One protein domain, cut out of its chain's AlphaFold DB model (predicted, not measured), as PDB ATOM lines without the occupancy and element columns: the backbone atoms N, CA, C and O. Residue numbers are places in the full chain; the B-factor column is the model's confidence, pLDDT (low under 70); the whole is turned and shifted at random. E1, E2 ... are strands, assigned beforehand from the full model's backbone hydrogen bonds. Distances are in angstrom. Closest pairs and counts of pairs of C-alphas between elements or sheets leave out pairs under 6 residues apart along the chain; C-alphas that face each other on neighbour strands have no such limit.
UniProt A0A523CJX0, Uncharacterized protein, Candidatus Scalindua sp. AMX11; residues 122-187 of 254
ATOM      1  N   GLU A 122     192.326 215.592 324.352       55.34
ATOM      2  CA  GLU A 122     193.375 215.088 323.496       55.34
ATOM      3  C   GLU A 122     193.710 213.713 324.040       55.34
ATOM      4  O   GLU A 122     194.596 213.527 324.869       55.34
ATOM      5  N   TYR A 123     192.910 212.745 323.610       67.00
ATOM      6  CA  TYR A 123     193.172 211.350 323.870       67.00
ATOM      7  C   TYR A 123     194.560 211.011 323.320       67.00
ATOM      8  O   TYR A 123     194.861 211.372 322.171       67.00
ATOM      9  N   PRO A 124     195.403 210.320 324.106       78.38
ATOM     10  CA  PRO A 124     196.746 209.984 323.680       78.38
ATOM     11  C   PRO A 124     196.696 209.194 322.381       78.38
ATOM     12  O   PRO A 124     195.915 208.258 322.231       78.38
ATOM     13  N   VAL A 125     197.534 209.568 321.424       84.75
ATOM     14  CA  VAL A 125     197.657 208.828 320.170       84.75
ATOM     15  C   VAL A 125     198.557 207.620 320.410       84.75
ATOM     16  O   VAL A 125     199.587 207.735 321.073       84.75
ATOM     17  N   CYS A 126     198.184 206.459 319.871       85.75
ATOM     18  CA  CYS A 126     199.034 205.276 319.911       85.75
ATOM     19  C   CYS A 126     200.381 205.586 319.232       85.75
ATOM     20  O   CYS A 126     200.398 205.885 318.036       85.75
ATOM     21  N   PRO A 127     201.521 205.479 319.935       86.00
ATOM     22  CA  PRO A 127     202.814 205.827 319.363       86.00
ATOM     23  C   PRO A 127     203.289 204.801 318.321       86.00
ATOM     24  O   PRO A 127     204.113 205.139 317.476       86.00
ATOM     25  N   HIS A 128     202.739 203.578 318.335       85.62
ATOM     26  CA  HIS A 128     203.072 202.534 317.363       85.62
ATOM     27  C   HIS A 128     202.430 202.772 315.996       85.62
ATOM     28  O   HIS A 128     203.110 202.671 314.982       85.62
ATOM     29  N   CYS A 129     201.130 203.084 315.951       85.81
ATOM     30  CA  CYS A 129     200.413 203.233 314.682       85.81
ATOM     31  C   CYS A 129     200.076 204.683 314.320       85.81
ATOM     32  O   CYS A 129     199.599 204.905 313.219       85.81
ATOM     33  N   LYS A 130     200.277 205.654 315.223       84.00
ATOM     34  CA  LYS A 130     200.100 207.116 315.044       84.00
ATOM     35  C   LYS A 130     198.731 207.606 314.546       84.00
ATOM     36  O   LYS A 130     198.521 208.805 314.419       84.00
ATOM     37  N   GLU A 131     197.796 206.699 314.309       73.75
ATOM     38  CA  GLU A 131     196.496 206.994 313.705       73.75
ATOM     39  C   GLU A 131     195.333 206.877 314.694       73.75
ATOM     40  O   GLU A 131     194.305 207.529 314.527       73.75
ATOM     41  N   VAL A 132     195.477 206.051 315.734       76.31
ATOM     42  CA  VAL A 132     194.386 205.756 316.670       76.31
ATOM     43  C   VAL A 132     194.566 206.542 317.956       76.31
ATOM     44  O   VAL A 132     195.616 206.476 318.599       76.31
ATOM     45  N   ARG A 133     193.505 207.245 318.354       77.25
ATOM     46  CA  ARG A 133     193.375 207.837 319.685       77.25
ATOM     47  C   ARG A 133     192.956 206.765 320.687       77.25
ATOM     48  O   ARG A 133     191.960 206.077 320.487       77.25
ATOM     49  N   LEU A 134     193.720 206.632 321.763       75.50
ATOM     50  CA  LEU A 134     193.462 205.710 322.860       75.50
ATOM     51  C   LEU A 134     192.343 206.298 323.719       75.50
ATOM     52  O   LEU A 134     192.547 207.249 324.476       75.50
ATOM     53  N   THR A 135     191.136 205.769 323.557       66.31
ATOM     54  CA  THR A 135     189.973 206.209 324.330       66.31
ATOM     55  C   THR A 135     190.007 205.620 325.742       66.31
ATOM     56  O   THR A 135     190.718 204.656 326.034       66.31
ATOM     57  N   SER A 136     189.218 206.190 326.653       57.94
ATOM     58  CA  SER A 136     189.056 205.677 328.023       57.94
ATOM     59  C   SER A 136     188.536 204.234 328.070       57.94
ATOM     60  O   SER A 136     188.807 203.522 329.036       57.94
ATOM     61  N   ASN A 137     187.857 203.784 327.012       54.53
ATOM     62  CA  ASN A 137     187.289 202.441 326.894       54.53
ATOM     63  C   ASN A 137     188.355 201.362 326.641       54.53
ATOM     64  O   ASN A 137     188.107 200.195 326.921       54.53
ATOM     65  N   THR A 138     189.541 201.733 326.140       57.91
ATOM     66  CA  THR A 138     190.628 200.773 325.882       57.91
ATOM     67  C   THR A 138     191.564 200.581 327.074       57.91
ATOM     68  O   THR A 138     192.548 199.840 326.987       57.91
ATOM     69  N   LYS A 139     191.292 201.245 328.204       65.94
ATOM     70  CA  LYS A 139     192.122 201.149 329.404       65.94
ATOM     71  C   LYS A 139     192.036 199.737 329.995       65.94
ATOM     72  O   LYS A 139     191.009 199.347 330.539       65.94
ATOM     73  N   ARG A 140     193.144 198.992 329.948       65.38
ATOM     74  CA  ARG A 140     193.283 197.657 330.560       65.38
ATOM     75  C   ARG A 140     193.670 197.704 332.038       65.38
ATOM     76  O   ARG A 140     193.591 196.692 332.725       65.38
ATOM     77  N   GLY A 141     194.079 198.864 332.542       74.62
ATOM     78  CA  GLY A 141     194.359 199.043 333.961       74.62
ATOM     79  C   GLY A 141     195.409 200.106 334.234       74.62
ATOM     80  O   GLY A 141     195.714 200.946 333.387       74.62
ATOM     81  N   ILE A 142     195.934 200.068 335.453       76.19
ATOM     82  CA  ILE A 142     197.084 200.852 335.894       76.19
ATOM     83  C   ILE A 142     198.184 199.845 336.225       76.19
ATOM     84  O   ILE A 142     197.895 198.770 336.739       76.19
ATOM     85  N   VAL A 143     199.426 200.156 335.884       75.31
ATOM     86  CA  VAL A 143     200.610 199.366 336.229       75.31
ATOM     87  C   VAL A 143     201.571 200.244 337.011       75.31
ATOM     88  O   VAL A 143     201.642 201.452 336.780       75.31
ATOM     89  N   ALA A 144     202.327 199.649 337.931       74.88
ATOM     90  CA  ALA A 144     203.414 200.376 338.569       74.88
ATOM     91  C   ALA A 144     204.510 200.618 337.523       74.88
ATOM     92  O   ALA A 144     204.942 199.688 336.838       74.88
ATOM     93  N   GLY A 145     204.943 201.865 337.388       65.69
ATOM     94  CA  GLY A 145     206.121 202.248 336.621       65.69
ATOM     95  C   GLY A 145     207.373 202.141 337.486       65.69
ATOM     96  O   GLY A 145     207.310 202.200 338.716       65.69
ATOM     97  N   LYS A 146     208.546 202.005 336.859       71.44
ATOM     98  CA  LYS A 146     209.776 202.396 337.562       71.44
ATOM     99  C   LYS A 146     209.648 203.893 337.844       71.44
ATOM    100  O   LYS A 146     209.140 204.603 336.980       71.44
ATOM    101  N   LYS A 147     210.106 204.377 339.008       77.31
ATOM    102  CA  LYS A 147     210.235 205.828 339.232       77.31
ATOM    103  C   LYS A 147     211.034 206.399 338.067       77.31
ATOM    104  O   LYS A 147     212.216 206.090 337.919       77.31
ATOM    105  N   MET A 148     210.367 207.161 337.214       80.25
ATOM    106  CA  MET A 148     210.958 207.684 335.995       80.25
ATOM    107  C   MET A 148     210.394 209.060 335.698       80.25
ATOM    108  O   MET A 148     209.244 209.360 336.021       80.25
ATOM    109  N   LYS A 149     211.205 209.893 335.052       85.94
ATOM    110  CA  LYS A 149     210.725 211.166 334.526       85.94
ATOM    111  C   LYS A 149     209.951 210.902 333.249       85.94
ATOM    112  O   LYS A 149     210.470 210.292 332.316       85.94
ATOM    113  N   CYS A 150     208.710 211.370 333.207       84.94
ATOM    114  CA  CYS A 150     207.914 211.326 331.993       84.94
ATOM    115  C   CYS A 150     208.625 212.131 330.891       84.94
ATOM    116  O   CYS A 150     208.920 213.308 331.113       84.94
ATOM    117  N   PRO A 151     208.848 211.575 329.686       85.25
ATOM    118  CA  PRO A 151     209.529 212.293 328.606       85.25
ATOM    119  C   PRO A 151     208.751 213.532 328.132       85.25
ATOM    120  O   PRO A 151     209.323 214.432 327.522       85.25
ATOM    121  N   HIS A 152     207.450 213.610 328.436       87.12
ATOM    122  CA  HIS A 152     206.598 214.713 328.003       87.12
ATOM    123  C   HIS A 152     206.415 215.825 329.035       87.12
ATOM    124  O   HIS A 152     206.514 216.993 328.668       87.12
ATOM    125  N   CYS A 153     206.106 215.495 330.292       86.94
ATOM    126  CA  CYS A 153     205.883 216.507 331.334       86.94
ATOM    127  C   CYS A 153     207.078 216.696 332.271       86.94
ATOM    128  O   CYS A 153     207.077 217.640 333.046       86.94
ATOM    129  N   LYS A 154     208.114 215.853 332.168       87.38
ATOM    130  CA  LYS A 154     209.336 215.865 332.995       87.38
ATOM    131  C   LYS A 154     209.116 215.581 334.485       87.38
ATOM    132  O   LYS A 154     210.103 215.415 335.201       87.38
ATOM    133  N   ASP A 155     207.865 215.465 334.922       86.56
ATOM    134  CA  ASP A 155     207.502 215.045 336.271       86.56
ATOM    135  C   ASP A 155     207.864 213.577 336.512       86.56
ATOM    136  O   ASP A 155     207.866 212.755 335.588       86.56
ATOM    137  N   GLU A 156     208.155 213.251 337.770       85.25
ATOM    138  CA  GLU A 156     208.370 211.876 338.204       85.25
ATOM    139  C   GLU A 156     207.040 211.133 338.321       85.25
ATOM    140  O   GLU A 156     206.080 211.616 338.921       85.25
ATOM    141  N   VAL A 157     206.994 209.939 337.736       83.31
ATOM    142  CA  VAL A 157     205.795 209.108 337.678       83.31
ATOM    143  C   VAL A 157     206.104 207.732 338.262       83.31
ATOM    144  O   VAL A 157     207.119 207.122 337.926       83.31
ATOM    145  N   GLU A 158     205.221 207.246 339.138       81.31
ATOM    146  CA  GLU A 158     205.300 205.905 339.747       81.31
ATOM    147  C   GLU A 158     204.272 204.924 339.167       81.31
ATOM    148  O   GLU A 158     204.369 203.721 339.394       81.31
ATOM    149  N   GLU A 159     203.285 205.415 338.413       81.25
ATOM    150  CA  GLU A 159     202.177 204.623 337.876       81.25
ATOM    151  C   GLU A 159     201.840 205.037 336.441       81.25
ATOM    152  O   GLU A 159     201.821 206.218 336.099       81.25
ATOM    153  N   LEU A 160     201.553 204.056 335.590       83.62
ATOM    154  CA  LEU A 160     201.220 204.257 334.182       83.62
ATOM    155  C   LEU A 160     199.864 203.625 333.884       83.62
ATOM    156  O   LEU A 160     199.555 202.536 334.363       83.62
ATOM    157  N   ALA A 161     199.042 204.295 333.082       83.75
ATOM    158  CA  ALA A 161     197.819 203.699 332.562       83.75
ATOM    159  C   ALA A 161     198.154 202.841 331.337       83.75
ATOM    160  O   ALA A 161     198.880 203.282 330.447       83.75
ATOM    161  N   VAL A 162     197.607 201.628 331.281       84.44
ATOM    162  CA  VAL A 162     197.758 200.729 330.132       84.44
ATOM    163  C   VAL A 162     196.530 200.854 329.252       84.44
ATOM    164  O   VAL A 162     195.413 200.621 329.718       84.44
ATOM    165  N   HIS A 163     196.734 201.181 327.983       83.69
ATOM    166  CA  HIS A 163     195.687 201.221 326.971       83.69
ATOM    167  C   HIS A 163     195.980 200.212 325.876       83.69
ATOM    168  O   HIS A 163     197.081 200.187 325.339       83.69
ATOM    169  N   HIS A 164     194.990 199.418 325.500       80.56
ATOM    170  CA  HIS A 164     195.105 198.569 324.327       80.56
ATOM    171  C   HIS A 164     194.875 199.387 323.056       80.56
ATOM    172  O   HIS A 164     194.002 200.256 323.019       80.56
ATOM    173  N   CYS A 165     195.649 199.128 322.007       83.75
ATOM    174  CA  CYS A 165     195.368 199.662 320.685       83.75
ATOM    175  C   CYS A 165     194.792 198.561 319.798       83.75
ATOM    176  O   CYS A 165     195.533 197.704 319.329       83.75
ATOM    177  N   ASP A 166     193.494 198.632 319.502       80.62
ATOM    178  CA  ASP A 166     192.802 197.605 318.707       80.62
ATOM    179  C   ASP A 166     193.343 197.488 317.274       80.62
ATOM    180  O   ASP A 166     193.281 196.424 316.666       80.62
ATOM    181  N   LYS A 167     193.916 198.570 316.727       83.25
ATOM    182  CA  LYS A 167     194.453 198.572 315.359       83.25
ATOM    183  C   LYS A 167     195.756 197.787 315.235       83.25
ATOM    184  O   LYS A 167     195.943 197.081 314.253       83.25
ATOM    185  N   CYS A 168     196.681 197.956 316.180       85.88
ATOM    186  CA  CYS A 168     197.995 197.306 316.115       85.88
ATOM    187  C   CYS A 168     198.169 196.169 317.128       85.88
ATOM    188  O   CYS A 168     199.227 195.550 317.154       85.88
ATOM    189  N   GLY A 169     197.165 195.912 317.970       80.25
ATOM    190  CA  GLY A 169     197.174 194.876 319.005       80.25
ATOM    191  C   GLY A 169     198.133 195.142 320.169       80.25
ATOM    192  O   GLY A 169     198.260 194.298 321.053       80.25
ATOM    193  N   ASN A 170     198.816 196.290 320.191       81.62
ATOM    194  CA  ASN A 170     199.817 196.593 321.209       81.62
ATOM    195  C   ASN A 170     199.205 197.311 322.408       81.62
ATOM    196  O   ASN A 170     198.369 198.207 322.264       81.62
ATOM    197  N   ASP A 171     199.702 196.967 323.591       82.62
ATOM    198  CA  ASP A 171     199.443 197.728 324.805       82.62
ATOM    199  C   ASP A 171     200.385 198.930 324.880       82.62
ATOM    200  O   ASP A 171     201.606 198.795 324.820       82.62
ATOM    201  N   VAL A 172     199.800 200.107 325.055       86.12
ATOM    202  CA  VAL A 172     200.470 201.398 325.123       86.12
ATOM    203  C   VAL A 172     200.442 201.919 326.551       86.12
ATOM    204  O   VAL A 172     199.402 201.901 327.214       86.12
ATOM    205  N   MET A 173     201.578 202.439 327.006       85.94
ATOM    206  CA  MET A 173     201.699 203.095 328.302       85.94
ATOM    207  C   MET A 173     201.397 204.586 328.183       85.94
ATOM    208  O   MET A 173     201.914 205.278 327.304       85.94
ATOM    209  N   VAL A 174     200.570 205.084 329.098       87.06
ATOM    210  CA  VAL A 174     200.145 206.480 329.178       87.06
ATOM    211  C   VAL A 174     200.525 207.040 330.543       87.06
ATOM    212  O   VAL A 174     200.199 206.465 331.583       87.06
ATOM    213  N   CYS A 175     201.199 208.190 330.548       86.56
ATOM    214  CA  CYS A 175     201.503 208.916 331.775       86.56
ATOM    215  C   CYS A 175     200.203 209.369 332.454       86.56
ATOM    216  O   CYS A 175     199.416 210.099 331.854       86.56
ATOM    217  N   VAL A 176     199.992 208.988 333.715       83.75
ATOM    218  CA  VAL A 176     198.765 209.339 334.454       83.75
ATOM    219  C   VAL A 176     198.642 210.838 334.748       83.75
ATOM    220  O   VAL A 176     197.531 211.331 334.899       83.75
ATOM    221  N   LEU A 177     199.766 211.566 334.790       84.06
ATOM    222  CA  LEU A 177     199.787 213.000 335.101       84.06
ATOM    223  C   LEU A 177     199.448 213.866 333.886       84.06
ATOM    224  O   LEU A 177     198.638 214.783 333.981       84.06
ATOM    225  N   CYS A 178     200.068 213.584 332.736       85.94
ATOM    226  CA  CYS A 178     199.917 214.409 331.533       85.94
ATOM    227  C   CYS A 178     199.120 213.745 330.406       85.94
ATOM    228  O   CYS A 178     198.956 214.351 329.351       85.94
ATOM    229  N   GLN A 179     198.653 212.511 330.612       84.56
ATOM    230  CA  GLN A 179     197.840 211.731 329.672       84.56
ATOM    231  C   GLN A 179     198.476 211.524 328.290       84.56
ATOM    232  O   GLN A 179     197.783 211.221 327.325       84.56
ATOM    233  N   LYS A 180     199.804 211.641 328.179       85.25
ATOM    234  CA  LYS A 180     200.543 211.374 326.938       85.25
ATOM    235  C   LYS A 180     201.094 209.953 326.919       85.25
ATOM    236  O   LYS A 180     201.604 209.466 327.931       85.25
ATOM    237  N   ALA A 181     200.984 209.314 325.757       85.56
ATOM    238  CA  ALA A 181     201.565 208.010 325.479       85.56
ATOM    239  C   ALA A 181     203.000 208.141 324.963       85.56
ATOM    240  O   ALA A 181     203.285 209.038 324.174       85.56
ATOM    241  N   SER A 182     203.871 207.209 325.345       82.19
ATOM    242  CA  SER A 182     205.206 207.072 324.756       82.19
ATOM    243  C   SER A 182     205.629 205.606 324.719       82.19
ATOM    244  O   SER A 182     205.215 204.820 325.567       82.19
ATOM    245  N   VAL A 183     206.462 205.260 323.734       81.31
ATOM    246  CA  VAL A 183     207.140 203.955 323.656       81.31
ATOM    247  C   VAL A 183     208.218 203.839 324.736       81.31
ATOM    248  O   VAL A 183     208.487 202.747 325.215       81.31
ATOM    249  N   ASP A 184     208.775 204.972 325.170       80.69
ATOM    250  CA  ASP A 184     209.832 205.024 326.188       80.69
ATOM    251  C   ASP A 184     209.289 204.835 327.612       80.69
ATOM    252  O   ASP A 184     210.056 204.744 328.569       80.69
ATOM    253  N   LEU A 185     207.962 204.828 327.781       79.44
ATOM    254  CA  LEU A 185     207.331 204.540 329.062       79.44
ATOM    255  C   LEU A 185     207.302 203.029 329.276       79.44
ATOM    256  O   LEU A 185     206.481 202.322 328.692       79.44
ATOM    257  N   GLU A 186     208.166 202.544 330.163       73.00
ATOM    258  CA  GLU A 186     208.224 201.131 330.523       73.00
ATOM    259  C   GLU A 186     207.599 200.863 331.902       73.00
ATOM    260  O   GLU A 186     207.888 201.566 332.880       73.00
ATOM    261  N   PRO A 187     206.770 199.812 332.036       69.75
ATOM    262  CA  PRO A 187     206.286 199.381 333.337       69.75
ATOM    263  C   PRO A 187     207.436 198.832 334.187       69.75
ATOM    264  O   PRO A 187     208.414 198.274 333.684       69.75
TER     265      PRO A 187
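AT A GLANCE: This is residues 122 to 187 of the 254 residues of an uncharacterized protein of Candidatus Scalindua sp. AMX11 (UniProt A0A523CJX0). With little regular structure, the domain is a small, strongly twisted three-stranded sheet whose two longer strands, E1 and E2, bend sharply, with a long unnamed stretch at each end of the printed part: residues 122 to 133 lie past E3, on the side away from E1, before residues 134 to 138 lead to E1, and residues 176 to 187 follow E3. The 66 printed residues hold E1, E2, E3 in chain order, a meander, each strand the antiparallel neighbour of the one before; sheet order is the same. The class is all strand, with 25 residues in named elements. It is compact, radius of gyration of the C-alphas 10.7 A, yet elongated, 29 by 19 by 17 A.

HOW THE PARTS SIT: Hairpin E1, residues 139 to 149, and E2, residues 156 to 164, has N 143 and O 160 2.8 A apart, within hydrogen-bond range. E2 and E3, residues 171 to 175, form another, with N 172 and O 163 at 2.7 A.

IN THESE COORDINATES: E1 spans 21.7 A from C-alpha 139 at (192.122, 201.149, 329.404), bending 86 degrees at 146. E2 spans 23.4 A, bending 57 degrees at 159. E3 spans 13.3 A, ending at (201.503, 208.916, 331.775).

THE WHOLE: The printed part has no cut; both links are short. Residues 122 to 123, 135 to 140, 145 and 187 have pLDDT under 70.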